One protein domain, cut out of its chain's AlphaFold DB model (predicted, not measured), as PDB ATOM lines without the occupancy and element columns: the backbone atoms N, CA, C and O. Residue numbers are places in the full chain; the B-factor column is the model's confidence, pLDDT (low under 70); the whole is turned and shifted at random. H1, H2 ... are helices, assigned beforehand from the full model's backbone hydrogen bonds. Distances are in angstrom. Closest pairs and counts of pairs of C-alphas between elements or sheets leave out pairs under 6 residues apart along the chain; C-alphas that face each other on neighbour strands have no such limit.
ATOM      1  N   THR A 301     -63.329  23.425  51.312       34.22
ATOM      2  CA  THR A 301     -63.332  23.766  49.882       34.22
ATOM      3  C   THR A 301     -62.706  25.136  49.696       34.22
ATOM      4  O   THR A 301     -61.792  25.255  48.893       34.22
ATOM      5  N   ASP A 302     -63.073  26.104  50.530       41.28
ATOM      6  CA  ASP A 302     -62.595  27.475  50.443       41.28
ATOM      7  C   ASP A 302     -61.068  27.588  50.533       41.28
ATOM      8  O   ASP A 302     -60.485  28.151  49.634       41.28
ATOM      9  N   ALA A 303     -60.353  26.979  51.486       40.66
ATOM     10  CA  ALA A 303     -58.898  27.201  51.597       40.66
ATOM     11  C   ALA A 303     -58.048  26.567  50.468       40.66
ATOM     12  O   ALA A 303     -57.082  27.170  49.997       40.66
ATOM     13  N   THR A 304     -58.375  25.348  50.013       49.09
ATOM     14  CA  THR A 304     -57.642  24.714  48.892       49.09
ATOM     15  C   THR A 304     -58.116  25.258  47.549       49.09
ATOM     16  O   THR A 304     -57.281  25.473  46.672       49.09
ATOM     17  N   LEU A 305     -59.416  25.551  47.400       55.25
ATOM     18  CA  LEU A 305     -59.903  26.325  46.263       55.25
ATOM     19  C   LEU A 305     -59.273  27.705  46.267       55.25
ATOM     20  O   LEU A 305     -58.856  28.102  45.210       55.25
ATOM     21  N   MET A 306     -59.077  28.384  47.394       55.38
ATOM     22  CA  MET A 306     -58.438  29.703  47.475       55.38
ATOM     23  C   MET A 306     -56.969  29.656  47.067       55.38
ATOM     24  O   MET A 306     -56.497  30.596  46.439       55.38
ATOM     25  N   LEU A 307     -56.234  28.582  47.377       55.59
ATOM     26  CA  LEU A 307     -54.853  28.414  46.906       55.59
ATOM     27  C   LEU A 307     -54.798  28.053  45.417       55.59
ATOM     28  O   LEU A 307     -54.004  28.635  44.679       55.59
ATOM     29  N   ASP A 308     -55.666  27.151  44.957       62.44
ATOM     30  CA  ASP A 308     -55.818  26.840  43.533       62.44
ATOM     31  C   ASP A 308     -56.391  28.029  42.754       62.44
ATOM     32  O   ASP A 308     -56.082  28.189  41.585       62.44
ATOM     33  N   GLU A 309     -57.214  28.872  43.363       66.69
ATOM     34  CA  GLU A 309     -57.793  30.096  42.815       66.69
ATOM     35  C   GLU A 309     -56.774  31.215  42.837       66.69
ATOM     36  O   GLU A 309     -56.753  31.986  41.892       66.69
ATOM     37  N   ALA A 310     -55.900  31.294  43.840       63.06
ATOM     38  CA  ALA A 310     -54.754  32.193  43.836       63.06
ATOM     39  C   ALA A 310     -53.798  31.815  42.698       63.06
ATOM     40  O   ALA A 310     -53.438  32.671  41.890       63.06
ATOM     41  N   ALA A 311     -53.467  30.527  42.556       67.56
ATOM     42  CA  ALA A 311     -52.660  30.031  41.446       67.56
ATOM     43  C   ALA A 311     -53.372  30.216  40.089       67.56
ATOM     44  O   ALA A 311     -52.785  30.747  39.152       67.56
ATOM     45  N   LYS A 312     -54.662  29.872  39.976       73.38
ATOM     46  CA  LYS A 312     -55.461  30.072  38.751       73.38
ATOM     47  C   LYS A 312     -55.656  31.545  38.427       73.38
ATOM     48  O   LYS A 312     -55.685  31.877  37.252       73.38
ATOM     49  N   ALA A 313     -55.802  32.422  39.421       69.81
ATOM     50  CA  ALA A 313     -55.893  33.868  39.232       69.81
ATOM     51  C   ALA A 313     -54.588  34.418  38.658       69.81
ATOM     52  O   ALA A 313     -54.648  35.259  37.767       69.81
ATOM     53  N   ALA A 314     -53.438  33.897  39.098       68.12
ATOM     54  CA  ALA A 314     -52.148  34.195  38.483       68.12
ATOM     55  C   ALA A 314     -52.048  33.654  37.045       68.12
ATOM     56  O   ALA A 314     -51.533  34.343  36.168       68.12
ATOM     57  N   SER A 315     -52.602  32.465  36.780       62.28
ATOM     58  CA  SER A 315     -52.634  31.833  35.452       62.28
ATOM     59  C   SER A 315     -53.831  32.235  34.575       62.28
ATOM     60  O   SER A 315     -54.088  31.564  33.570       62.28
ATOM     61  N   LYS A 316     -54.600  33.284  34.915       64.81
ATOM     62  CA  LYS A 316     -55.700  33.797  34.072       64.81
ATOM     63  C   LYS A 316     -55.130  34.490  32.831       64.81
ATOM     64  O   LYS A 316     -55.358  35.669  32.627       64.81
ATOM     65  N   GLU A 317     -54.419  33.758  31.981       61.03
ATOM     66  CA  GLU A 317     -53.858  34.212  30.705       61.03
ATOM     67  C   GLU A 317     -54.949  34.385  29.636       61.03
ATOM     68  O   GLU A 317     -54.744  34.051  28.482       61.03
ATOM     69  N   SER A 318     -56.168  34.807  29.977       62.19
ATOM     70  CA  SER A 318     -57.312  34.700  29.061       62.19
ATOM     71  C   SER A 318     -57.099  35.387  27.706       62.19
ATOM     72  O   SER A 318     -57.645  34.903  26.717       62.19
ATOM     73  N   ALA A 319     -56.303  36.461  27.650       65.75
ATOM     74  CA  ALA A 319     -55.995  37.183  26.415       65.75
ATOM     75  C   ALA A 319     -54.721  36.654  25.725       65.75
ATOM     76  O   ALA A 319     -54.682  36.521  24.505       65.75
ATOM     77  N   SER A 320     -53.698  36.283  26.497       74.81
ATOM     78  CA  SER A 320     -52.394  35.814  26.008       74.81
ATOM     79  C   SER A 320     -52.289  34.286  25.856       74.81
ATOM     80  O   SER A 320     -51.263  33.767  25.392       74.81
ATOM     81  N   LYS A 321     -53.347  33.539  26.201       74.62
ATOM     82  CA  LYS A 321     -53.386  32.070  26.163       74.62
ATOM     83  C   LYS A 321     -53.084  31.553  24.763       74.62
ATOM     84  O   LYS A 321     -53.713  31.943  23.783       74.62
ATOM     85  N   GLY A 322     -52.139  30.621  24.672       71.25
ATOM     86  CA  GLY A 322     -51.753  30.000  23.402       71.25
ATOM     87  C   GLY A 322     -50.904  30.895  22.491       71.25
ATOM     88  O   GLY A 322     -50.532  30.463  21.401       71.25
ATOM     89  N   MET A 323     -50.546  32.115  22.916       80.94
ATOM     90  CA  MET A 323     -49.569  32.923  22.192       80.94
ATOM     91  C   MET A 323     -48.161  32.346  22.366       80.94
ATOM     92  O   MET A 323     -47.651  32.217  23.484       80.94
ATOM     93  N   ALA A 324     -47.532  32.015  21.239       78.12
ATOM     94  CA  ALA A 324     -46.169  31.507  21.204       78.12
ATOM     95  C   ALA A 324     -45.166  32.625  21.531       78.12
ATOM     96  O   ALA A 324     -44.916  33.512  20.713       78.12
ATOM     97  N   GLY A 325     -44.580  32.542  22.725       81.25
ATOM     98  CA  GLY A 325     -43.461  33.372  23.165       81.25
ATOM     99  C   GLY A 325     -43.811  34.812  23.553       81.25
ATOM    100  O   GLY A 325     -44.809  35.398  23.131       81.25
ATOM    101  N   MET A 326     -42.917  35.402  24.348       84.44
ATOM    102  CA  MET A 326     -43.106  36.725  24.944       84.44
ATOM    103  C   MET A 326     -43.200  37.857  23.917       84.44
ATOM    104  O   MET A 326     -43.928  38.816  24.132       84.44
ATOM    105  N   GLY A 327     -42.528  37.738  22.767       86.00
ATOM    106  CA  GLY A 327     -42.569  38.768  21.723       86.00
ATOM    107  C   GLY A 327     -43.976  39.007  21.160       86.00
ATOM    108  O   GLY A 327     -44.351  40.153  20.916       86.00
ATOM    109  N   LYS A 328     -44.786  37.948  21.004       85.75
ATOM    110  CA  LYS A 328     -46.178  38.087  20.554       85.75
ATOM    111  C   LYS A 328     -47.054  38.713  21.641       85.75
ATOM    112  O   LYS A 328     -47.854  39.584  21.322       85.75
ATOM    113  N   VAL A 329     -46.859  38.308  22.896       88.81
ATOM    114  CA  VAL A 329     -47.564  38.875  24.059       88.81
ATOM    115  C   VAL A 329     -47.248  40.363  24.221       88.81
ATOM    116  O   VAL A 329     -48.149  41.167  24.408       88.81
ATOM    117  N   THR A 330     -45.979  40.752  24.082       87.81
ATOM    118  CA  THR A 330     -45.531  42.149  24.105       87.81
ATOM    119  C   THR A 330     -46.225  42.994  23.038       87.81
ATOM    120  O   THR A 330     -46.680  44.094  23.340       87.81
ATOM    121  N   LYS A 331     -46.319  42.494  21.800       85.94
ATOM    122  CA  LYS A 331     -46.993  43.224  20.721       85.94
ATOM    123  C   LYS A 331     -48.493  43.369  20.992       85.94
ATOM    124  O   LYS A 331     -49.016  44.469  20.903       85.94
ATOM    125  N   ASP A 332     -49.147  42.278  21.376       87.38
ATOM    126  CA  ASP A 332     -50.577  42.265  21.697       87.38
ATOM    127  C   ASP A 332     -50.914  43.209  22.864       87.38
ATOM    128  O   ASP A 332     -51.860  43.987  22.790       87.38
ATOM    129  N   ALA A 333     -50.076  43.228  23.904       89.25
ATOM    130  CA  ALA A 333     -50.217  44.154  25.021       89.25
ATOM    131  C   ALA A 333     -50.073  45.623  24.588       89.25
ATOM    132  O   ALA A 333     -50.791  46.476  25.104       89.25
ATOM    133  N   ARG A 334     -49.172  45.934  23.645       90.94
ATOM    134  CA  ARG A 334     -49.035  47.290  23.086       90.94
ATOM    135  C   ARG A 334     -50.284  47.698  22.309       90.94
ATOM    136  O   ARG A 334     -50.822  48.766  22.587       90.94
ATOM    137  N   ASP A 335     -50.757  46.831  21.414       85.00
ATOM    138  CA  ASP A 335     -51.968  47.062  20.619       85.00
ATOM    139  C   ASP A 335     -53.186  47.300  21.546       85.00
ATOM    140  O   ASP A 335     -53.938  48.258  21.374       85.00
ATOM    141  N   ALA A 336     -53.330  46.500  22.610       87.31
ATOM    142  CA  ALA A 336     -54.406  46.646  23.592       87.31
ATOM    143  C   ALA A 336     -54.314  47.934  24.435       87.31
ATOM    144  O   ALA A 336     -55.344  48.550  24.725       87.31
ATOM    145  N   LEU A 337     -53.106  48.368  24.823       84.56
ATOM    146  CA  LEU A 337     -52.925  49.658  25.496       84.56
ATOM    147  C   LEU A 337     -53.315  50.814  24.573       84.56
ATOM    148  O   LEU A 337     -54.006  51.729  25.016       84.56
ATOM    149  N   ASP A 338     -52.912  50.766  23.300       82.31
ATOM    150  CA  ASP A 338     -53.235  51.794  22.303       82.31
ATOM    151  C   ASP A 338     -54.754  51.922  22.110       82.31
ATOM    152  O   ASP A 338     -55.297  53.029  22.171       82.31
ATOM    153  N   ASP A 339     -55.471  50.798  22.024       80.00
ATOM    154  CA  ASP A 339     -56.939  50.770  22.041       80.00
ATOM    155  C   ASP A 339     -57.528  51.372  23.328       80.00
ATOM    156  O   ASP A 339     -58.545  52.076  23.305       80.00
ATOM    157  N   GLY A 340     -56.896  51.106  24.472       82.12
ATOM    158  CA  GLY A 340     -57.240  51.691  25.764       82.12
ATOM    159  C   GLY A 340     -57.122  53.219  25.774       82.12
ATOM    160  O   GLY A 340     -58.033  53.913  26.237       82.12
ATOM    161  N   TYR A 341     -56.043  53.763  25.204       78.50
ATOM    162  CA  TYR A 341     -55.865  55.207  25.034       78.50
ATOM    163  C   TYR A 341     -56.899  55.811  24.081       78.50
ATOM    164  O   TYR A 341     -57.443  56.877  24.377       78.50
ATOM    165  N   LEU A 342     -57.224  55.134  22.974       77.19
ATOM    166  CA  LEU A 342     -58.267  55.585  22.045       77.19
ATOM    167  C   LEU A 342     -59.635  55.677  22.736       77.19
ATOM    168  O   LEU A 342     -60.331  56.686  22.596       77.19
ATOM    169  N   LYS A 343     -59.997  54.676  23.551       77.81
ATOM    170  CA  LYS A 343     -61.225  54.695  24.369       77.81
ATOM    171  C   LYS A 343     -61.230  55.850  25.369       77.81
ATOM    172  O   LYS A 343     -62.256  56.501  25.554       77.81
ATOM    173  N   LEU A 344     -60.096  56.120  26.010       75.69
ATOM    174  CA  LEU A 344     -59.981  57.220  26.963       75.69
ATOM    175  C   LEU A 344     -60.151  58.586  26.276       75.69
ATOM    176  O   LEU A 344     -60.901  59.433  26.766       75.69
ATOM    177  N   SER A 345     -59.521  58.758  25.111       71.25
ATOM    178  CA  SER A 345     -59.640  59.968  24.294       71.25
ATOM    179  C   SER A 345     -61.069  60.186  23.792       71.25
ATOM    180  O   SER A 345     -61.546  61.320  23.797       71.25
ATOM    181  N   ALA A 346     -61.779  59.122  23.400       72.69
ATOM    182  CA  ALA A 346     -63.183  59.198  22.989       72.69
ATOM    183  C   ALA A 346     -64.111  59.672  24.125       72.69
ATOM    184  O   ALA A 346     -65.128  60.312  23.871       72.69
ATOM    185  N   ASN A 347     -63.723  59.422  25.378       69.06
ATOM    186  CA  ASN A 347     -64.431  59.872  26.577       69.06
ATOM    187  C   ASN A 347     -63.985  61.267  27.068       69.06
ATOM    188  O   ASN A 347     -64.351  61.672  28.172       69.06
ATOM    189  N   GLY A 348     -63.181  61.997  26.283       63.56
ATOM    190  CA  GLY A 348     -62.744  63.365  26.587       63.56
ATOM    191  C   GLY A 348     -61.751  63.482  27.750       63.56
ATOM    192  O   GLY A 348     -61.579  64.574  28.292       63.56
ATOM    193  N   LYS A 349     -61.112  62.379  28.163       64.12
ATOM    194  CA  LYS A 349     -60.140  62.356  29.266       64.12
ATOM    195  C   LYS A 349     -58.710  62.249  28.733       64.12
ATOM    196  O   LYS A 349     -58.429  61.441  27.853       64.12
ATOM    197  N   ALA A 350     -57.795  63.038  29.294       64.38
ATOM    198  CA  ALA A 350     -56.363  62.891  29.040       64.38
ATOM    199  C   ALA A 350     -55.797  61.716  29.852       64.38
ATOM    200  O   ALA A 350     -56.194  61.514  31.001       64.38
ATOM    201  N   ALA A 351     -54.859  60.960  29.277       60.09
ATOM    202  CA  ALA A 351     -54.175  59.884  29.986       60.09
ATOM    203  C   ALA A 351     -53.094  60.446  30.915       60.09
ATOM    204  O   ALA A 351     -51.922  60.523  30.557       60.09
ATOM    205  N   ASP A 352     -53.503  60.864  32.109       63.88
ATOM    206  CA  ASP A 352     -52.590  61.265  33.177       63.88
ATOM    207  C   ASP A 352     -52.590  60.218  34.298       63.88
ATOM    208  O   ASP A 352     -53.391  60.261  35.234       63.88
ATOM    209  N   PHE A 353     -51.668  59.260  34.206       59.78
ATOM    210  CA  PHE A 353     -51.454  58.265  35.263       59.78
ATOM    211  C   PHE A 353     -50.690  58.831  36.470       59.78
ATOM    212  O   PHE A 353     -50.593  58.159  37.496       59.78
ATOM    213  N   GLY A 354     -50.142  60.050  36.376       52.00
ATOM    214  CA  GLY A 354     -49.343  60.679  37.431       52.00
ATOM    215  C   GLY A 354     -50.141  60.980  38.700       52.00
ATOM    216  O   GLY A 354     -49.561  61.098  39.777       52.00
ATOM    217  N   LYS A 355     -51.474  61.043  38.594       55.94
ATOM    218  CA  LYS A 355     -52.390  61.221  39.732       55.94
ATOM    219  C   LYS A 355     -52.935  59.915  40.311       55.94
ATOM    220  O   LYS A 355     -53.729  59.971  41.244       55.94
ATOM    221  N   GLY A 356     -52.544  58.760  39.766       54.25
ATOM    222  CA  GLY A 356     -53.062  57.466  40.213       54.25
ATOM    223  C   GLY A 356     -54.573  57.313  40.014       54.25
ATOM    224  O   GLY A 356     -55.214  56.630  40.807       54.25
ATOM    225  N   ASP A 357     -55.154  57.960  38.994       69.31
ATOM    226  CA  ASP A 357     -56.581  57.813  38.687       69.31
ATOM    227  C   ASP A 357     -56.856  56.370  38.243       69.31
ATOM    228  O   ASP A 357     -56.579  55.959  37.112       69.31
ATOM    229  N   GLU A 358     -57.404  55.593  39.175       70.19
ATOM    230  CA  GLU A 358     -57.734  54.185  38.999       70.19
ATOM    231  C   GLU A 358     -58.703  53.969  37.826       70.19
ATOM    232  O   GLU A 358     -58.634  52.948  37.147       70.19
ATOM    233  N   THR A 359     -59.546  54.956  37.504       73.69
ATOM    234  CA  THR A 359     -60.453  54.898  36.348       73.69
ATOM    235  C   THR A 359     -59.676  54.923  35.036       73.69
ATOM    236  O   THR A 359     -60.001  54.177  34.110       73.69
ATOM    237  N   ILE A 360     -58.645  55.766  34.946       73.81
ATOM    238  CA  ILE A 360     -57.785  55.873  33.761       73.81
ATOM    239  C   ILE A 360     -56.970  54.590  33.604       73.81
ATOM    240  O   ILE A 360     -56.960  54.004  32.522       73.81
ATOM    241  N   ILE A 361     -56.358  54.109  34.692       78.62
ATOM    242  CA  ILE A 361     -55.579  52.863  34.699       78.62
ATOM    243  C   ILE A 361     -56.459  51.681  34.275       78.62
ATOM    244  O   ILE A 361     -56.105  50.964  33.344       78.62
ATOM    245  N   ASN A 362     -57.638  51.516  34.880       79.12
ATOM    246  CA  ASN A 362     -58.553  50.419  34.549       79.12
ATOM    247  C   ASN A 362     -59.093  50.504  33.116       79.12
ATOM    248  O   ASN A 362     -59.403  49.470  32.529       79.12
ATOM    249  N   THR A 363     -59.218  51.709  32.548       79.38
ATOM    250  CA  THR A 363     -59.652  51.891  31.154       79.38
ATOM    251  C   THR A 363     -58.550  51.487  30.182       79.38
ATOM    252  O   THR A 363     -58.807  50.724  29.254       79.38
ATOM    253  N   VAL A 364     -57.326  51.975  30.402       82.62
ATOM    254  CA  VAL A 364     -56.206  51.749  29.479       82.62
ATOM    255  C   VAL A 364     -55.696  50.309  29.551       82.62
ATOM    256  O   VAL A 364     -55.419  49.706  28.524       82.62
ATOM    257  N   PHE A 365     -55.635  49.728  30.749       88.69
ATOM    258  CA  PHE A 365     -55.157  48.359  30.972       88.69
ATOM    259  C   PHE A 365     -56.286  47.317  30.944       88.69
ATOM    260  O   PHE A 365     -56.081  46.157  31.310       88.69
ATOM    261  N   SER A 366     -57.491  47.721  30.535       83.88
ATOM    262  CA  SER A 366     -58.652  46.836  30.477       83.88
ATOM    263  C   SER A 366     -58.373  45.627  29.584       83.88
ATOM    264  O   SER A 366     -57.993  45.775  28.427       83.88
ATOM    265  N   GLY A 367     -58.592  44.421  30.113       80.50
ATOM    266  CA  GLY A 367     -58.427  43.174  29.359       80.50
ATOM    267  C   GLY A 367     -57.000  42.620  29.312       80.50
ATOM    268  O   GLY A 367     -56.822  41.511  28.811       80.50
ATOM    269  N   LEU A 368     -56.007  43.320  29.872       89.44
ATOM    270  CA  LEU A 368     -54.664  42.763  30.027       89.44
ATOM    271  C   LEU A 368     -54.630  41.739  31.164       89.44
ATOM    272  O   LEU A 368     -54.966  42.034  32.313       89.44
ATOM    273  N   ASP A 369     -54.195  40.526  30.838       90.75
ATOM    274  CA  ASP A 369     -53.942  39.484  31.828       90.75
ATOM    275  C   ASP A 369     -52.569  39.623  32.504       90.75
ATOM    276  O   ASP A 369     -51.762  40.478  32.142       90.75
ATOM    277  N   ARG A 370     -52.289  38.773  33.507       92.94
ATOM    278  CA  ARG A 370     -51.030  38.794  34.271       92.94
ATOM    279  C   ARG A 370     -49.792  38.743  33.375       92.94
ATOM    280  O   ARG A 370     -48.838  39.480  33.615       92.94
ATOM    281  N   ARG A 371     -49.805  37.895  32.347       93.44
ATOM    282  CA  ARG A 371     -48.661  37.680  31.457       93.44
ATOM    283  C   ARG A 371     -48.447  38.884  30.537       93.44
ATOM    284  O   ARG A 371     -47.306  39.306  30.350       93.44
ATOM    285  N   SER A 372     -49.520  39.502  30.049       93.44
ATOM    286  CA  SER A 372     -49.452  40.775  29.322       93.44
ATOM    287  C   SER A 372     -49.009  41.936  30.216       93.44
ATOM    288  O   SER A 372     -48.162  42.728  29.811       93.44
ATOM    289  N   LEU A 373     -49.495  42.020  31.459       93.88
ATOM    290  CA  LEU A 373     -49.029  43.018  32.429       93.88
ATOM    291  C   LEU A 373     -47.535  42.859  32.728       93.88
ATOM    292  O   LEU A 373     -46.816  43.856  32.767       93.88
ATOM    293  N   PHE A 374     -47.044  41.624  32.855       93.31
ATOM    294  CA  PHE A 374     -45.613  41.354  32.984       93.31
ATOM    295  C   PHE A 374     -44.828  41.819  31.746       93.31
ATOM    296  O   PHE A 374     -43.741  42.381  31.890       93.31
ATOM    297  N   ALA A 375     -45.378  41.669  30.535       92.12
ATOM    298  CA  ALA A 375     -44.774  42.199  29.307       92.12
ATOM    299  C   ALA A 375     -44.577  43.716  29.367       92.12
ATOM    300  O   ALA A 375     -43.504  44.212  29.024       92.12
ATOM    301  N   VAL A 376     -45.595  44.433  29.848       92.44
ATOM    302  CA  VAL A 376     -45.547  45.886  30.017       92.44
ATOM    303  C   VAL A 376     -44.557  46.265  31.118       92.44
ATOM    304  O   VAL A 376     -43.657  47.064  30.879       92.44
ATOM    305  N   ALA A 377     -44.668  45.659  32.306       90.44
ATOM    306  CA  ALA A 377     -43.848  45.979  33.478       90.44
ATOM    307  C   ALA A 377     -42.349  45.702  33.265       90.44
ATOM    308  O   ALA A 377     -41.504  46.476  33.715       90.44
ATOM    309  N   SER A 378     -42.013  44.630  32.541       85.94
ATOM    310  CA  SER A 378     -40.628  44.282  32.184       85.94
ATOM    311  C   SER A 378     -40.056  45.121  31.036       85.94
ATOM    312  O   SER A 378     -38.868  45.008  30.730       85.94
ATOM    313  N   ASN A 379     -40.869  45.986  30.420       87.38
ATOM    314  CA  ASN A 379     -40.556  46.696  29.183       87.38
ATOM    315  C   ASN A 379     -40.164  45.758  28.029       87.38
ATOM    316  O   ASN A 379     -39.166  45.985  27.336       87.38
ATOM    317  N   GLY A 380     -40.930  44.683  27.830       77.00
ATOM    318  CA  GLY A 380     -40.700  43.738  26.743       77.00
ATOM    319  C   GLY A 380     -40.580  44.467  25.403       77.00
ATOM    320  O   GLY A 380     -41.434  45.276  25.045       77.00
ATOM    321  N   GLY A 381     -39.483  44.235  24.679       75.19
ATOM    322  CA  GLY A 381     -39.230  44.863  23.378       75.19
ATOM    323  C   GLY A 381     -38.999  46.381  23.396       75.19
ATOM    324  O   GLY A 381     -38.893  46.967  22.324       75.19
ATOM    325  N   GLY A 382     -38.914  47.026  24.567       82.19
ATOM    326  CA  GLY A 382     -38.697  48.474  24.670       82.19
ATOM    327  C   GLY A 382     -39.897  49.333  24.253       82.19
ATOM    328  O   GLY A 382     -39.712  50.500  23.923       82.19
ATOM    329  N   LEU A 383     -41.106  48.759  24.225       81.19
ATOM    330  CA  LEU A 383     -42.308  49.386  23.655       81.19
ATOM    331  C   LEU A 383     -43.161  50.173  24.666       81.19
ATOM    332  O   LEU A 383     -44.205  50.714  24.293       81.19
ATOM    333  N   PHE A 384     -42.764  50.212  25.941       85.00
ATOM    334  CA  PHE A 384     -43.591  50.750  27.020       85.00
ATOM    335  C   PHE A 384     -42.884  51.876  27.770       85.00
ATOM    336  O   PHE A 384     -41.723  51.769  28.174       85.00
ATOM    337  N   SER A 385     -43.613  52.960  28.011       82.38
ATOM    338  CA  SER A 385     -43.139  54.083  28.818       82.38
ATOM    339  C   SER A 385     -42.925  53.678  30.283       82.38
ATOM    340  O   SER A 385     -43.489  52.697  30.771       82.38
ATOM    341  N   GLU A 386     -42.133  54.452  31.029       79.69
ATOM    342  CA  GLU A 386     -41.940  54.199  32.467       79.69
ATOM    343  C   GLU A 386     -43.245  54.279  33.262       79.69
ATOM    344  O   GLU A 386     -43.431  53.570  34.252       79.69
ATOM    345  N   THR A 387     -44.152  55.153  32.837       79.69
ATOM    346  CA  THR A 387     -45.453  55.335  33.473       79.69
ATOM    347  C   THR A 387     -46.336  54.105  33.272       79.69
ATOM    348  O   THR A 387     -46.943  53.629  34.229       79.69
ATOM    349  N   GLU A 388     -46.346  53.535  32.065       81.50
ATOM    350  CA  GLU A 388     -47.045  52.278  31.778       81.50
ATOM    351  C   GLU A 388     -46.426  51.104  32.540       81.50
ATOM    352  O   GLU A 388     -47.158  50.310  33.124       81.50
ATOM    353  N   GLN A 389     -45.091  51.030  32.613       87.19
ATOM    354  CA  GLN A 389     -44.385  50.026  33.419       87.19
ATOM    355  C   GLN A 389     -44.807  50.091  34.897       87.19
ATOM    356  O   GLN A 389     -45.109  49.063  35.503       87.19
ATOM    357  N   LYS A 390     -44.865  51.297  35.484       82.81
ATOM    358  CA  LYS A 390     -45.288  51.508  36.881       82.81
ATOM    359  C   LYS A 390     -46.762  51.166  37.099       82.81
ATOM    360  O   LYS A 390     -47.090  50.540  38.105       82.81
ATOM    361  N   ALA A 391     -47.642  51.545  36.173       83.25
ATOM    362  CA  ALA A 391     -49.061  51.205  36.238       83.25
ATOM    363  C   ALA A 391     -49.283  49.686  36.128       83.25
ATOM    364  O   ALA A 391     -50.017  49.118  36.936       83.25
ATOM    365  N   ALA A 392     -48.586  49.015  35.206       88.94
ATOM    366  CA  ALA A 392     -48.619  47.563  35.063       88.94
ATOM    367  C   ALA A 392     -48.126  46.852  36.328       88.94
ATOM    368  O   ALA A 392     -48.787  45.937  36.811       88.94
ATOM    369  N   LEU A 393     -47.012  47.313  36.909       86.31
ATOM    370  CA  LEU A 393     -46.511  46.791  38.181       86.31
ATOM    371  C   LEU A 393     -47.534  46.977  39.311       86.31
ATOM    372  O   LEU A 393     -47.782  46.039  40.057       86.31
ATOM    373  N   SER A 394     -48.166  48.150  39.411       83.25
ATOM    374  CA  SER A 394     -49.216  48.411  40.407       83.25
ATOM    375  C   SER A 394     -50.407  47.455  40.252       83.25
ATOM    376  O   SER A 394     -50.885  46.886  41.233       83.25
ATOM    377  N   LEU A 395     -50.848  47.202  39.015       87.56
ATOM    378  CA  LEU A 395     -51.912  46.236  38.720       87.56
ATOM    379  C   LEU A 395     -51.498  44.797  39.043       87.56
ATOM    380  O   LEU A 395     -52.296  44.035  39.588       87.56
ATOM    381  N   MET A 396     -50.252  44.426  38.756       90.06
ATOM    382  CA  MET A 396     -49.694  43.132  39.140       90.06
ATOM    383  C   MET A 396     -49.685  42.955  40.664       90.06
ATOM    384  O   MET A 396     -50.116  41.908  41.155       90.06
ATOM    385  N   SER A 397     -49.249  43.966  41.418       85.75
ATOM    386  CA  SER A 397     -49.318  43.958  42.885       85.75
ATOM    387  C   SER A 397     -50.764  43.809  43.354       85.75
ATOM    388  O   SER A 397     -51.062  42.932  44.157       85.75
ATOM    389  N   LYS A 398     -51.701  44.565  42.767       85.81
ATOM    390  CA  LYS A 398     -53.130  44.476  43.096       85.81
ATOM    391  C   LYS A 398     -53.702  43.069  42.877       85.81
ATOM    392  O   LYS A 398     -54.438  42.582  43.728       85.81
ATOM    393  N   GLN A 399     -53.346  42.388  41.785       88.75
ATOM    394  CA  GLN A 399     -53.787  41.006  41.534       88.75
ATOM    395  C   GLN A 399     -53.296  40.033  42.615       88.75
ATOM    396  O   GLN A 399     -54.055  39.176  43.073       88.75
ATOM    397  N   GLN A 400     -52.042  40.186  43.042       86.12
ATOM    398  CA  GLN A 400     -51.464  39.382  44.114       86.12
ATOM    399  C   GLN A 400     -52.118  39.705  45.468       86.12
ATOM    400  O   GLN A 400     -52.463  38.790  46.216       86.12
ATOM    401  N   ASP A 401     -52.361  40.983  45.758       83.50
ATOM    402  CA  ASP A 401     -53.037  41.445  46.973       83.50
ATOM    403  C   ASP A 401     -54.467  40.932  47.059       83.50
ATOM    404  O   ASP A 401     -54.926  40.556  48.133       83.50
ATOM    405  N   GLU A 402     -55.195  40.908  45.947       83.12
ATOM    406  CA  GLU A 402     -56.538  40.341  45.897       83.12
ATOM    407  C   GLU A 402     -56.527  38.835  46.167       83.12
ATOM    408  O   GLU A 402     -57.404  38.336  46.868       83.12
ATOM    409  N   ALA A 403     -55.545  38.096  45.642       81.31
ATOM    410  CA  ALA A 403     -55.383  36.678  45.961       81.31
ATOM    411  C   ALA A 403     -55.082  36.473  47.455       81.31
ATOM    412  O   ALA A 403     -55.682  35.618  48.104       81.31
ATOM    413  N   ALA A 404     -54.224  37.319  48.021       79.50
ATOM    414  CA  ALA A 404     -53.868  37.288  49.432       79.50
ATOM    415  C   ALA A 404     -55.050  37.677  50.349       79.50
ATOM    416  O   ALA A 404     -55.285  37.020  51.359       79.50
ATOM    417  N   LYS A 405     -55.834  38.701  49.979       79.12
ATOM    418  CA  LYS A 405     -57.050  39.143  50.687       79.12
ATOM    419  C   LYS A 405     -58.169  38.111  50.632       79.12
ATOM    420  O   LYS A 405     -58.914  38.003  51.593       79.12
ATOM    421  N   ARG A 406     -58.303  37.352  49.539       80.19
ATOM    422  CA  ARG A 406     -59.265  36.237  49.489       80.19
ATOM    423  C   ARG A 406     -58.924  35.168  50.526       80.19
ATOM    424  O   ARG A 406     -59.833  34.661  51.161       80.19
ATOM    425  N   ALA A 407     -57.638  34.888  50.737       74.19
ATOM    426  CA  ALA A 407     -57.182  33.911  51.727       74.19
ATOM    427  C   ALA A 407     -57.194  34.418  53.180       74.19
ATOM    428  O   ALA A 407     -57.214  33.611  54.103       74.19
ATOM    429  N   ASP A 408     -57.189  35.736  53.393       77.88
ATOM    430  CA  ASP A 408     -57.364  36.359  54.709       77.88
ATOM    431  C   ASP A 408     -58.311  37.574  54.622       77.88
ATOM    432  O   ASP A 408     -57.868  38.726  54.700       77.88
ATOM    433  N   PRO A 409     -59.631  37.352  54.452       69.56
ATOM    434  CA  PRO A 409     -60.596  38.443  54.287       69.56
ATOM    435  C   PRO A 409     -60.729  39.326  55.530       69.56
ATOM    436  O   PRO A 409     -61.170  40.470  55.434       69.56
ATOM    437  N   THR A 410     -60.374  38.784  56.701       70.19
ATOM    438  CA  THR A 410     -60.524  39.453  58.003       70.19
ATOM    439  C   THR A 410     -59.246  40.138  58.490       70.19
ATOM    440  O   THR A 410     -59.311  40.906  59.447       70.19
ATOM    441  N   GLY A 411     -58.104  39.898  57.833       73.31
ATOM    442  CA  GLY A 411     -56.805  40.471  58.195       73.31
ATOM    443  C   GLY A 411     -56.144  39.836  59.423       73.31
ATOM    444  O   GLY A 411     -55.230  40.439  59.987       73.31
ATOM    445  N   ASN A 412     -56.617  38.668  59.866       73.00
ATOM    446  CA  ASN A 412     -56.194  38.017  61.111       73.00
ATOM    447  C   ASN A 412     -55.316  36.780  60.881       73.00
ATOM    448  O   ASN A 412     -54.736  36.269  61.838       73.00
ATOM    449  N   ASP A 413     -55.196  36.301  59.641       74.00
ATOM    450  CA  ASP A 413     -54.359  35.154  59.283       74.00
ATOM    451  C   ASP A 413     -53.243  35.570  58.318       74.00
ATOM    452  O   ASP A 413     -53.241  35.297  57.111       74.00
ATOM    453  N   ALA A 414     -52.234  36.232  58.890       79.12
ATOM    454  CA  ALA A 414     -51.050  36.657  58.156       79.12
ATOM    455  C   ALA A 414     -50.331  35.474  57.480       79.12
ATOM    456  O   ALA A 414     -49.766  35.645  56.394       79.12
ATOM    457  N   SER A 415     -50.385  34.282  58.087       80.00
ATOM    458  CA  SER A 415     -49.782  33.061  57.558       80.00
ATOM    459  C   SER A 415     -50.506  32.561  56.299       80.00
ATOM    460  O   SER A 415     -49.847  32.272  55.295       80.00
ATOM    461  N   ALA A 416     -51.844  32.546  56.293       80.00
ATOM    462  CA  ALA A 416     -52.659  32.183  55.132       80.00
ATOM    463  C   ALA A 416     -52.496  33.191  53.993       80.00
ATOM    464  O   ALA A 416     -52.289  32.799  52.842       80.00
ATOM    465  N   ARG A 417     -52.475  34.488  54.317       83.06
ATOM    466  CA  ARG A 417     -52.231  35.568  53.355       83.06
ATOM    467  C   ARG A 417     -50.895  35.407  52.622       83.06
ATOM    468  O   ARG A 417     -50.836  35.513  51.397       83.06
ATOM    469  N   LEU A 418     -49.814  35.143  53.363       87.31
ATOM    470  CA  LEU A 418     -48.475  34.945  52.793       87.31
ATOM    471  C   LEU A 418     -48.395  33.650  51.977       87.31
ATOM    472  O   LEU A 418     -47.816  33.644  50.891       87.31
ATOM    473  N   LYS A 419     -49.038  32.577  52.449       86.81
ATOM    474  CA  LYS A 419     -49.137  31.308  51.720       86.81
ATOM    475  C   LYS A 419     -49.887  31.455  50.391       86.81
ATOM    476  O   LYS A 419     -49.446  30.904  49.385       86.81
ATOM    477  N   ALA A 420     -50.969  32.229  50.353       85.88
ATOM    478  CA  ALA A 420     -51.701  32.523  49.123       85.88
ATOM    479  C   ALA A 420     -50.900  33.405  48.158       85.88
ATOM    480  O   ALA A 420     -50.899  33.145  46.958       85.88
ATOM    481  N   GLY A 421     -50.155  34.391  48.669       88.38
ATOM    482  CA  GLY A 421     -49.222  35.175  47.855       88.38
ATOM    483  C   GLY A 421     -48.126  34.311  47.220       88.38
ATOM    484  O   GLY A 421     -47.803  34.481  46.047       88.38
ATOM    485  N   ILE A 422     -47.604  33.334  47.964       90.00
ATOM    486  CA  ILE A 422     -46.659  32.339  47.447       90.00
ATOM    487  C   ILE A 422     -47.304  31.476  46.354       90.00
ATOM    488  O   ILE A 422     -46.732  31.359  45.274       90.00
ATOM    489  N   ALA A 423     -48.494  30.920  46.598       87.75
ATOM    490  CA  ALA A 423     -49.213  30.111  45.611       87.75
ATOM    491  C   ALA A 423     -49.544  30.901  44.333       87.75
ATOM    492  O   ALA A 423     -49.420  30.373  43.230       87.75
ATOM    493  N   PHE A 424     -49.899  32.181  44.470       90.38
ATOM    494  CA  PHE A 424     -50.088  33.097  43.348       90.38
ATOM    495  C   PHE A 424     -48.795  33.233  42.530       90.38
ATOM    496  O   PHE A 424     -48.802  33.000  41.324       90.38
ATOM    497  N   LEU A 425     -47.661  33.527  43.178       90.81
ATOM    498  CA  LEU A 425     -46.356  33.629  42.509       90.81
ATOM    499  C   LEU A 425     -45.897  32.299  41.894       90.81
ATOM    500  O   LEU A 425     -45.217  32.298  40.872       90.81
ATOM    501  N   ASP A 426     -46.279  31.162  42.469       89.56
ATOM    502  CA  ASP A 426     -46.003  29.841  41.900       89.56
ATOM    503  C   ASP A 426     -46.932  29.509  40.713       89.56
ATOM    504  O   ASP A 426     -46.633  28.596  39.944       89.56
ATOM    505  N   GLY A 427     -48.007  30.275  40.499       87.44
ATOM    506  CA  GLY A 427     -48.948  30.147  39.378       87.44
ATOM    507  C   GLY A 427     -48.714  31.108  38.204       87.44
ATOM    508  O   GLY A 427     -49.386  30.975  37.180       87.44
ATOM    509  N   VAL A 428     -47.788  32.070  38.308       88.88
ATOM    510  CA  VAL A 428     -47.511  33.025  37.213       88.88
ATOM    511  C   VAL A 428     -46.832  32.359  36.006       88.88
ATOM    512  O   VAL A 428     -46.381  31.205  36.078       88.88
ATOM    513  N   SER A 429     -46.742  33.096  34.896       88.88
ATOM    514  CA  SER A 429     -46.210  32.583  33.633       88.88
ATOM    515  C   SER A 429     -44.735  32.154  33.735       88.88
ATOM    516  O   SER A 429     -43.986  32.663  34.580       88.88
ATOM    517  N   PRO A 430     -44.266  31.235  32.867       85.56
ATOM    518  CA  PRO A 430     -42.862  30.828  32.833       85.56
ATOM    519  C   PRO A 430     -41.894  31.996  32.614       85.56
ATOM    520  O   PRO A 430     -40.812  32.009  33.196       85.56
ATOM    521  N   GLU A 431     -42.279  32.991  31.808       86.69
ATOM    522  CA  GLU A 431     -41.445  34.171  31.564       86.69
ATOM    523  C   GLU A 431     -41.302  35.042  32.812       86.69
ATOM    524  O   GLU A 431     -40.207  35.525  33.100       86.69
ATOM    525  N   GLU A 432     -42.379  35.202  33.587       89.50
ATOM    526  CA  GLU A 432     -42.318  35.921  34.857       89.50
ATOM    527  C   GLU A 432     -41.439  35.164  35.860       89.50
ATOM    528  O   GLU A 432     -40.552  35.774  36.458       89.50
ATOM    529  N   LYS A 433     -41.576  33.833  35.957       88.69
ATOM    530  CA  LYS A 433     -40.733  32.979  36.819       88.69
ATOM    531  C   LYS A 433     -39.245  33.006  36.470       88.69
ATOM    532  O   LYS A 433     -38.407  32.779  37.337       88.69
ATOM    533  N   ALA A 434     -38.900  33.292  35.218       85.62
ATOM    534  CA  ALA A 434     -37.511  33.437  34.793       85.62
ATOM    535  C   ALA A 434     -36.891  34.794  35.189       85.62
ATOM    536  O   ALA A 434     -35.690  34.991  35.017       85.62
ATOM    537  N   SER A 435     -37.681  35.741  35.707       86.56
ATOM    538  CA  SER A 435     -37.212  37.095  36.009       86.56
ATOM    539  C   SER A 435     -36.547  37.230  37.386       86.56
ATOM    540  O   SER A 435     -36.894  36.552  38.363       86.56
ATOM    541  N   ALA A 436     -35.618  38.189  37.485       87.31
ATOM    542  CA  ALA A 436     -35.036  38.620  38.755       87.31
ATOM    543  C   ALA A 436     -36.123  39.121  39.722       87.31
ATOM    544  O   ALA A 436     -36.154  38.714  40.882       87.31
ATOM    545  N   ASN A 437     -37.063  39.930  39.221       87.25
ATOM    546  CA  ASN A 437     -38.191  40.449  39.989       87.25
ATOM    547  C   ASN A 437     -39.011  39.342  40.664       87.25
ATOM    548  O   ASN A 437     -39.220  39.394  41.875       87.25
ATOM    549  N   TRP A 438     -39.423  38.313  39.919       92.88
ATOM    550  CA  TRP A 438     -40.131  37.173  40.506       92.88
ATOM    551  C   TRP A 438     -39.285  36.458  41.555       92.88
ATOM    552  O   TRP A 438     -39.779  36.164  42.644       92.88
ATOM    553  N   SER A 439     -38.002  36.224  41.262       91.56
ATOM    554  CA  SER A 439     -37.114  35.500  42.175       91.56
ATOM    555  C   SER A 439     -37.002  36.205  43.531       91.56
ATOM    556  O   SER A 439     -37.088  35.567  44.582       91.56
ATOM    557  N   VAL A 440     -36.884  37.535  43.511       90.06
ATOM    558  CA  VAL A 440     -36.848  38.381  44.708       90.06
ATOM    559  C   VAL A 440     -38.183  38.355  45.452       90.06
ATOM    560  O   VAL A 440     -38.198  38.137  46.664       90.06
ATOM    561  N   GLN A 441     -39.307  38.537  44.751       89.88
ATOM    562  CA  GLN A 441     -40.637  38.547  45.373       89.88
ATOM    563  C   GLN A 441     -40.980  37.198  46.016       89.88
ATOM    564  O   GLN A 441     -41.497  37.146  47.138       89.88
ATOM    565  N   ARG A 442     -40.656  36.096  45.335       93.19
ATOM    566  CA  ARG A 442     -40.906  34.739  45.821       93.19
ATOM    567  C   ARG A 442     -40.040  34.397  47.030       93.19
ATOM    568  O   ARG A 442     -40.552  33.780  47.967       93.19
ATOM    569  N   ALA A 443     -38.772  34.822  47.032       91.38
ATOM    570  CA  ALA A 443     -37.854  34.666  48.160       91.38
ATOM    571  C   ALA A 443     -38.320  35.466  49.382       91.38
ATOM    572  O   ALA A 443     -38.417  34.916  50.478       91.38
ATOM    573  N   ALA A 444     -38.671  36.739  49.191       89.06
ATOM    574  CA  ALA A 444     -39.148  37.602  50.265       89.06
ATOM    575  C   ALA A 444     -40.462  37.096  50.874       89.06
ATOM    576  O   ALA A 444     -40.596  37.052  52.096       89.06
ATOM    577  N   SER A 445     -41.402  36.648  50.036       89.75
ATOM    578  CA  SER A 445     -42.668  36.067  50.499       89.75
ATOM    579  C   SER A 445     -42.444  34.775  51.290       89.75
ATOM    580  O   SER A 445     -43.072  34.588  52.329       89.75
ATOM    581  N   GLN A 446     -41.512  33.918  50.848       91.25
ATOM    582  CA  GLN A 446     -41.121  32.706  51.579       91.25
ATOM    583  C   GLN A 446     -40.514  33.042  52.942       91.25
ATOM    584  O   GLN A 446     -40.933  32.486  53.953       91.25
ATOM    585  N   LEU A 447     -39.548  33.963  52.979       89.44
ATOM    586  CA  LEU A 447     -38.891  34.368  54.219       89.44
ATOM    587  C   LEU A 447     -39.890  34.982  55.205       89.44
ATOM    588  O   LEU A 447     -39.868  34.654  56.389       89.44
ATOM    589  N   ALA A 448     -40.789  35.842  54.718       87.31
ATOM    590  CA  ALA A 448     -41.851  36.423  55.527       87.31
ATOM    591  C   ALA A 448     -42.771  35.336  56.097       87.31
ATOM    592  O   ALA A 448     -43.017  35.330  57.300       87.31
ATOM    593  N   TYR A 449     -43.212  34.380  55.270       88.31
ATOM    594  CA  TYR A 449     -44.038  33.257  55.715       88.31
ATOM    595  C   TYR A 449     -43.342  32.436  56.803       88.31
ATOM    596  O   TYR A 449     -43.921  32.211  57.863       88.31
ATOM    597  N   GLU A 450     -42.087  32.043  56.573       86.94
ATOM    598  CA  GLU A 450     -41.284  31.269  57.524       86.94
ATOM    599  C   GLU A 450     -41.079  32.013  58.848       86.94
ATOM    600  O   GLU A 450     -41.137  31.401  59.914       86.94
ATOM    601  N   ASN A 451     -40.869  33.331  58.803       83.31
ATOM    602  CA  ASN A 451     -40.761  34.158  60.003       83.31
ATOM    603  C   ASN A 451     -42.091  34.242  60.760       83.31
ATOM    604  O   ASN A 451     -42.093  34.104  61.982       83.31
ATOM    605  N   THR A 452     -43.208  34.421  60.050       83.62
ATOM    606  CA  THR A 452     -44.552  34.479  60.640       83.62
ATOM    607  C   THR A 452     -44.916  33.165  61.323       83.62
ATOM    608  O   THR A 452     -45.229  33.168  62.509       83.62
ATOM    609  N   VAL A 453     -44.800  32.025  60.637       79.56
ATOM    610  CA  VAL A 453     -45.146  30.727  61.245       79.56
ATOM    611  C   VAL A 453     -44.203  30.358  62.389       79.56
ATOM    612  O   VAL A 453     -44.654  29.792  63.380       79.56
ATOM    613  N   ARG A 454     -42.920  30.747  62.318       83.12
ATOM    614  CA  ARG A 454     -41.975  30.581  63.433       83.12
ATOM    615  C   ARG A 454     -42.400  31.393  64.655       83.12
ATOM    616  O   ARG A 454     -42.399  30.847  65.752       83.12
ATOM    617  N   ALA A 455     -42.781  32.657  64.472       75.69
ATOM    618  CA  ALA A 455     -43.289  33.500  65.557       75.69
ATOM    619  C   ALA A 455     -44.591  32.941  66.161       75.69
ATOM    620  O   ALA A 455     -44.825  33.059  67.361       75.69
ATOM    621  N   GLU A 456     -45.408  32.275  65.345       76.88
ATOM    622  CA  GLU A 456     -46.641  31.599  65.759       76.88
ATOM    623  C   GLU A 456     -46.421  30.182  66.331       76.88
ATOM    624  O   GLU A 456     -47.391  29.512  66.678       76.88
ATOM    625  N   ASN A 457     -45.174  29.701  66.436       71.75
ATOM    626  CA  ASN A 457     -44.827  28.320  66.817       71.75
ATOM    627  C   ASN A 457     -45.498  27.236  65.944       71.75
ATOM    628  O   ASN A 457     -45.761  26.122  66.400       71.75
ATOM    629  N   LYS A 458     -45.762  27.549  64.673       65.62
ATOM    630  CA  LYS A 458     -46.317  26.633  63.672       65.62
ATOM    631  C   LYS A 458     -45.206  26.102  62.753       65.62
ATOM    632  O   LYS A 458     -44.254  26.824  62.448       65.62
ATOM    633  N   PRO A 459     -45.308  24.854  62.267       57.75
ATOM    634  CA  PRO A 459     -44.395  24.361  61.243       57.75
ATOM    635  C   PRO A 459     -44.588  25.134  59.931       57.75
ATOM    636  O   PRO A 459     -45.710  25.488  59.567       57.75
ATOM    637  N   SER A 460     -43.500  25.347  59.186       70.19
ATOM    638  CA  SER A 460     -43.610  25.825  57.805       70.19
ATOM    639  C   SER A 460     -44.256  24.743  56.946       70.19
ATOM    640  O   SER A 460     -43.743  23.629  56.851       70.19
ATOM    641  N   LEU A 461     -45.392  25.066  56.327       70.62
ATOM    642  CA  LEU A 461     -46.127  24.163  55.434       70.62
ATOM    643  C   LEU A 461     -45.858  24.456  53.952       70.62
ATOM    644  O   LEU A 461     -46.518  23.889  53.083       70.62
ATOM    645  N   VAL A 462     -44.936  25.375  53.660       70.69
ATOM    646  CA  VAL A 462     -44.553  25.750  52.300       70.69
ATOM    647  C   VAL A 462     -43.133  25.267  52.061       70.69
ATOM    648  O   VAL A 462     -42.202  25.716  52.730       70.69
ATOM    649  N   ALA A 463     -42.984  24.353  51.105       71.19
ATOM    650  CA  ALA A 463     -41.682  23.862  50.684       71.19
ATOM    651  C   ALA A 463     -40.829  24.989  50.093       71.19
ATOM    652  O   ALA A 463     -41.342  25.957  49.520       71.19
ATOM    653  N   ASP A 464     -39.514  24.826  50.196       75.19
ATOM    654  CA  ASP A 464     -38.587  25.731  49.544       75.19
ATOM    655  C   ASP A 464     -38.771  25.743  48.028       75.19
ATOM    656  O   ASP A 464     -39.094  24.733  47.392       75.19
ATOM    657  N   SER A 465     -38.539  26.917  47.440       81.19
ATOM    658  CA  SER A 465     -38.575  27.062  45.991       81.19
ATOM    659  C   SER A 465     -37.516  26.171  45.347       81.19
ATOM    660  O   SER A 465     -36.349  26.162  45.744       81.19
ATOM    661  N   GLN A 466     -37.914  25.476  44.286       78.94
ATOM    662  CA  GLN A 466     -36.994  24.684  43.471       78.94
ATOM    663  C   GLN A 466     -35.995  25.571  42.707       78.94
ATOM    664  O   GLN A 466     -34.943  25.093  42.286       78.94
ATOM    665  N   SER A 467     -36.272  26.877  42.578       80.38
ATOM    666  CA  SER A 467     -35.334  27.823  41.978       80.38
ATOM    667  C   SER A 467     -34.110  28.027  42.887       80.38
ATOM    668  O   SER A 467     -34.249  28.499  44.022       80.38
ATOM    669  N   PRO A 468     -32.890  27.722  42.406       80.88
ATOM    670  CA  PRO A 468     -31.667  27.920  43.181       80.88
ATOM    671  C   PRO A 468     -31.392  29.411  43.435       80.88
ATOM    672  O   PRO A 468     -30.850  29.769  44.477       80.88
ATOM    673  N   VAL A 469     -31.837  30.287  42.528       82.50
ATOM    674  CA  VAL A 469     -31.743  31.745  42.674       82.50
ATOM    675  C   VAL A 469     -32.663  32.236  43.795       82.50
ATOM    676  O   VAL A 469     -32.238  33.039  44.621       82.50
ATOM    677  N   VAL A 470     -33.893  31.717  43.887       87.50
ATOM    678  CA  VAL A 470     -34.823  32.065  44.979       87.50
ATOM    679  C   VAL A 470     -34.258  31.647  46.334       87.50
ATOM    680  O   VAL A 470     -34.289  32.442  47.271       87.50
ATOM    681  N   ARG A 471     -33.707  30.429  46.444       88.44
ATOM    682  CA  ARG A 471     -33.078  29.951  47.688       88.44
ATOM    683  C   ARG A 471     -31.888  30.821  48.095       88.44
ATOM    684  O   ARG A 471     -31.850  31.285  49.230       88.44
ATOM    685  N   MET A 472     -31.001  31.135  47.150       87.94
ATOM    686  CA  MET A 472     -29.873  32.042  47.375       87.94
ATOM    687  C   MET A 472     -30.325  33.422  47.871       87.94
ATOM    688  O   MET A 472     -29.771  33.940  48.838       87.94
ATOM    689  N   ILE A 473     -31.334  34.027  47.234       87.81
ATOM    690  CA  ILE A 473     -31.848  35.341  47.644       87.81
ATOM    691  C   ILE A 473     -32.477  35.265  49.040       87.81
ATOM    692  O   ILE A 473     -32.224  36.144  49.863       87.81
ATOM    693  N   LYS A 474     -33.255  34.214  49.327       90.44
ATOM    694  CA  LYS A 474     -33.884  34.005  50.639       90.44
ATOM    695  C   LYS A 474     -32.836  33.934  51.749       90.44
ATOM    696  O   LYS A 474     -32.979  34.608  52.766       90.44
ATOM    697  N   GLU A 475     -31.774  33.158  51.543       85.38
ATOM    698  CA  GLU A 475     -30.672  33.034  52.502       85.38
ATOM    699  C   GLU A 475     -29.890  34.342  52.659       85.38
ATOM    700  O   GLU A 475     -29.606  34.754  53.784       85.38
ATOM    701  N   ALA A 476     -29.618  35.052  51.559       84.94
ATOM    702  CA  ALA A 476     -28.974  36.363  51.608       84.94
ATOM    703  C   ALA A 476     -29.807  37.389  52.398       84.94
ATOM    704  O   ALA A 476     -29.256  38.124  53.218       84.94
ATOM    705  N   MET A 477     -31.131  37.409  52.208       86.00
ATOM    706  CA  MET A 477     -32.043  38.251  52.992       86.00
ATOM    707  C   MET A 477     -32.076  37.833  54.466       86.00
ATOM    708  O   MET A 477     -32.007  38.684  55.349       86.00
ATOM    709  N   ALA A 478     -32.122  36.530  54.754       84.50
ATOM    710  CA  ALA A 478     -32.108  36.017  56.124       84.50
ATOM    711  C   ALA A 478     -30.811  36.373  56.877       84.50
ATOM    712  O   ALA A 478     -30.838  36.575  58.093       84.50
ATOM    713  N   ALA A 479     -29.688  36.488  56.161       81.06
ATOM    714  CA  ALA A 479     -28.404  36.915  56.713       81.06
ATOM    715  C   ALA A 479     -28.346  38.423  57.036       81.06
ATOM    716  O   ALA A 479     -27.550  38.837  57.880       81.06
ATOM    717  N   LYS A 480     -29.191  39.255  56.412       78.69
ATOM    718  CA  LYS A 480     -29.274  40.711  56.633       78.69
ATOM    719  C   LYS A 480     -30.400  41.077  57.608       78.69
ATOM    720  O   LYS A 480     -31.300  41.857  57.297       78.69
ATOM    721  N   LYS A 481     -30.354  40.503  58.815       66.00
ATOM    722  CA  LYS A 481     -31.352  40.764  59.865       66.00
ATOM    723  C   LYS A 481     -31.447  42.261  60.193       66.00
ATOM    724  O   LYS A 481     -30.428  42.931  60.332       66.00
ATOM    725  N   GLY A 482     -32.674  42.764  60.336       66.19
ATOM    726  CA  GLY A 482     -32.959  44.148  60.736       66.19
ATOM    727  C   GLY A 482     -32.982  45.178  59.599       66.19
ATOM    728  O   GLY A 482     -33.379  46.312  59.842       66.19
ATOM    729  N   GLN A 483     -32.614  44.807  58.368       72.81
ATOM    730  CA  GLN A 483     -32.799  45.675  57.201       72.81
ATOM    731  C   GLN A 483     -34.204  45.509  56.624       72.81
ATOM    732  O   GLN A 483     -34.735  44.396  56.572       72.81
ATOM    733  N   SER A 484     -34.815  46.610  56.180       74.94
ATOM    734  CA  SER A 484     -36.097  46.514  55.490       74.94
ATOM    735  C   SER A 484     -35.908  45.843  54.128       74.94
ATOM    736  O   SER A 484     -34.825  45.861  53.536       74.94
ATOM    737  N   PHE A 485     -36.973  45.243  53.599       71.31
ATOM    738  CA  PHE A 485     -36.936  44.685  52.249       71.31
ATOM    739  C   PHE A 485     -36.559  45.747  51.206       71.31
ATOM    740  O   PHE A 485     -35.808  45.452  50.284       71.31
ATOM    741  N   GLU A 486     -37.022  46.985  51.378       74.25
ATOM    742  CA  GLU A 486     -36.690  48.100  50.493       74.25
ATOM    743  C   GLU A 486     -35.194  48.448  50.546       74.25
ATOM    744  O   GLU A 486     -34.578  48.667  49.502       74.25
ATOM    745  N   ASP A 487     -34.580  48.392  51.731       79.31
ATOM    746  CA  ASP A 487     -33.133  48.585  51.891       79.31
ATOM    747  C   ASP A 487     -32.320  47.475  51.220       79.31
ATOM    748  O   ASP A 487     -31.181  47.709  50.826       79.31
ATOM    749  N   MET A 488     -32.891  46.273  51.084       81.31
ATOM    750  CA  MET A 488     -32.245  45.120  50.454       81.31
ATOM    751  C   MET A 488     -32.483  45.060  48.938       81.31
ATOM    752  O   MET A 488     -31.552  44.800  48.177       81.31
ATOM    753  N   ALA A 489     -33.710  45.291  48.476       74.12
ATOM    754  CA  ALA A 489     -34.115  45.104  47.082       74.12
ATOM    755  C   ALA A 489     -34.138  46.399  46.256       74.12
ATOM    756  O   ALA A 489     -34.075  46.338  45.029       74.12
ATOM    757  N   GLY A 490     -34.166  47.562  46.909       75.94
ATOM    758  CA  GLY A 490     -34.399  48.851  46.265       75.94
ATOM    759  C   GLY A 490     -35.883  49.114  45.978       75.94
ATOM    760  O   GLY A 490     -36.763  48.327  46.324       75.94
ATOM    761  N   LYS A 491     -36.165  50.255  45.337       73.25
ATOM    762  CA  LYS A 491     -37.525  50.683  44.974       73.25
ATOM    763  C   LYS A 491     -37.912  50.181  43.581       73.25
ATOM    764  O   LYS A 491     -37.230  50.493  42.607       73.25
ATOM    765  N   GLY A 492     -39.069  49.528  43.472       70.81
ATOM    766  CA  GLY A 492     -39.713  49.211  42.193       70.81
ATOM    767  C   GLY A 492     -39.334  47.852  41.595       70.81
ATOM    768  O   GLY A 492     -38.973  46.921  42.309       70.81
ATOM    769  N   PHE A 493     -39.487  47.728  40.272       76.44
ATOM    770  CA  PHE A 493     -39.272  46.476  39.540       76.44
ATOM    771  C   PHE A 493     -37.785  46.100  39.496       76.44
ATOM    772  O   PHE A 493     -36.966  46.859  38.969       76.44
ATOM    773  N   VAL A 494     -37.437  44.904  39.975       83.44
ATOM    774  CA  VAL A 494     -36.045  44.428  39.957       83.44
ATOM    775  C   VAL A 494     -35.704  43.849  38.583       83.44
ATOM    776  O   VAL A 494     -36.099  42.734  38.243       83.44
ATOM    777  N   LYS A 495     -34.956  44.614  37.782       79.94
ATOM    778  CA  LYS A 495     -34.494  44.186  36.448       79.94
ATOM    779  C   LYS A 495     -33.241  43.310  36.513       79.94
ATOM    780  O   LYS A 495     -33.113  42.385  35.721       79.94
ATOM    781  N   ASP A 496     -32.359  43.593  37.467       80.75
ATOM    782  CA  ASP A 496     -31.067  42.931  37.632       80.75
ATOM    783  C   ASP A 496     -30.771  42.728  39.126       80.75
ATOM    784  O   ASP A 496     -30.905  43.657  39.926       80.75
ATOM    785  N   LEU A 497     -30.367  41.510  39.497       81.56
ATOM    786  CA  LEU A 497     -29.973  41.180  40.864       81.56
ATOM    787  C   LEU A 497     -28.689  41.910  41.266       81.56
ATOM    788  O   LEU A 497     -28.583  42.347  42.407       81.56
ATOM    789  N   ALA A 498     -27.736  42.103  40.350       79.62
ATOM    790  CA  ALA A 498     -26.481  42.792  40.655       79.62
ATOM    791  C   ALA A 498     -26.697  44.271  41.022       79.62
ATOM    792  O   ALA A 498     -25.910  44.856  41.766       79.62
ATOM    793  N   ALA A 499     -27.797  44.866  40.552       78.00
ATOM    794  CA  ALA A 499     -28.186  46.232  40.885       78.00
ATOM    795  C   ALA A 499     -28.847  46.363  42.273       78.00
ATOM    796  O   ALA A 499     -29.008  47.481  42.773       78.00
ATOM    797  N   MET A 500     -29.231  45.253  42.915       81.62
ATOM    798  CA  MET A 500     -29.862  45.293  44.234       81.62
ATOM    799  C   MET A 500     -28.858  45.731  45.311       81.62
ATOM    800  O   MET A 500     -27.731  45.229  45.342       81.62
ATOM    801  N   PRO A 501     -29.266  46.587  46.268       83.94
ATOM    802  CA  PRO A 501     -28.465  46.902  47.452       83.94
ATOM    803  C   PRO A 501     -27.897  45.668  48.169       83.94
ATOM    804  O   PRO A 501     -26.728  45.672  48.556       83.94
ATOM    805  N   LEU A 502     -28.696  44.598  48.267       81.31
ATOM    806  CA  LEU A 502     -28.331  43.314  48.868       81.31
ATOM    807  C   LEU A 502     -27.083  42.677  48.235       81.31
ATOM    808  O   LEU A 502     -26.325  42.009  48.933       81.31
ATOM    809  N   PHE A 503     -26.852  42.910  46.939       82.06
ATOM    810  CA  PHE A 503     -25.791  42.278  46.152       82.06
ATOM    811  C   PHE A 503     -24.749  43.265  45.612       82.06
ATOM    812  O   PHE A 503     -23.938  42.898  44.765       82.06
ATOM    813  N   ARG A 504     -24.687  44.498  46.141       70.56
ATOM    814  CA  ARG A 504     -23.676  45.498  45.730       70.56
ATOM    815  C   ARG A 504     -22.228  45.039  45.915       70.56
ATOM    816  O   ARG A 504     -21.341  45.565  45.253       70.56
TER     817      ARG A 504
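This is residues 301 to 504 of the 522 residues of an uncharacterized protein of Azospirillum sp. K2W22B-5 (UniProt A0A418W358). The long helix H5 runs through the middle of the model, with a group of helices at each of its ends. H4 packs beside its first part, with H2 lying across H4 and H3 packed on H2; H1 and H6 pack on its last part, H8 runs beside H6, and H9 crosses H8 farther out. The printed part has 204 residues with ten named helices, H1 to H10 in order along the chain, and no named strand: the class is all helix. It is compact, with a radius of gyration of the C-alphas of 17.7 A and spans of 57 by 45 by 35 A.

Start at H5, residues 386 to 407, a hub together with H6, residues 414 to 427; each touches three helices. H5 forms a helical hairpin with H4, residues 370 to 377, at a shallow tilt of 33 degrees, only just short of steep; look at the closest C-alphas, Ala 377 and Gln 389, 4.1 A apart. H2, residues 326 to 346, touches H4 with residues 326 to 334 alone, about perpendicular at 80 degrees, the C-alphas of Thr 330 and Ala 375 closest at 5.3 A. H3, residues 358 to 364, touches H2, C-alphas Gly 340 and Val 364 closest at 3.9 A. H1, residues 301 to 314, touches residues 399 to 407 of H5 alone, opposite ways at a shallow tilt of 11 degrees, C-alphas Ala 310 and Ala 403 closest at 5.0 A. H6 touches residues 400 to 407 of H5 alone at a steep tilt of 56 degrees, C-alphas Ala 404 and Arg 417 closest at 4.6 A. H1 and H6 touch too, C-alphas Ala 311 and Gly 427 closest at 4.3 A. H8, residues 436 to 455, touches H6 opposite ways at a shallow tilt of 27 degrees, C-alphas Leu 418 and Tyr 449 closest at 5.6 A. H9, residues 468 to 479, touches H8 at a steep tilt of 51 degrees, C-alphas Ala 443 and Lys 474 closest at 4.7 A. The packing is part aligned, part crossed. H7, residues 430 to 433, and H10, residues 485 to 489, touch no helix but are near H8. Each O i to N i+4 pair is within hydrogen-bond range in the helices but H7, too short for one.

Find C-alpha 386 at (-41.940, 54.199, 32.467); H5 runs 31.9 A from there to C-alpha 407 at (-57.182, 33.911, 51.727). H2 measures 30.2 A, H8 28.5 A, H6 20.0 A, H1 19.1 A and H9 16.6 A.

The C-alphas of Ala 346 and Asn 457, the two farthest apart, are 56.7 A apart. The printed part has no cut; the links H1 to H2, H2 to H3 and H8 to H9 are long. Mean pLDDT of the printed part is 79.0, with 34 residues under 70, among them 301 to 311 and 347 to 357.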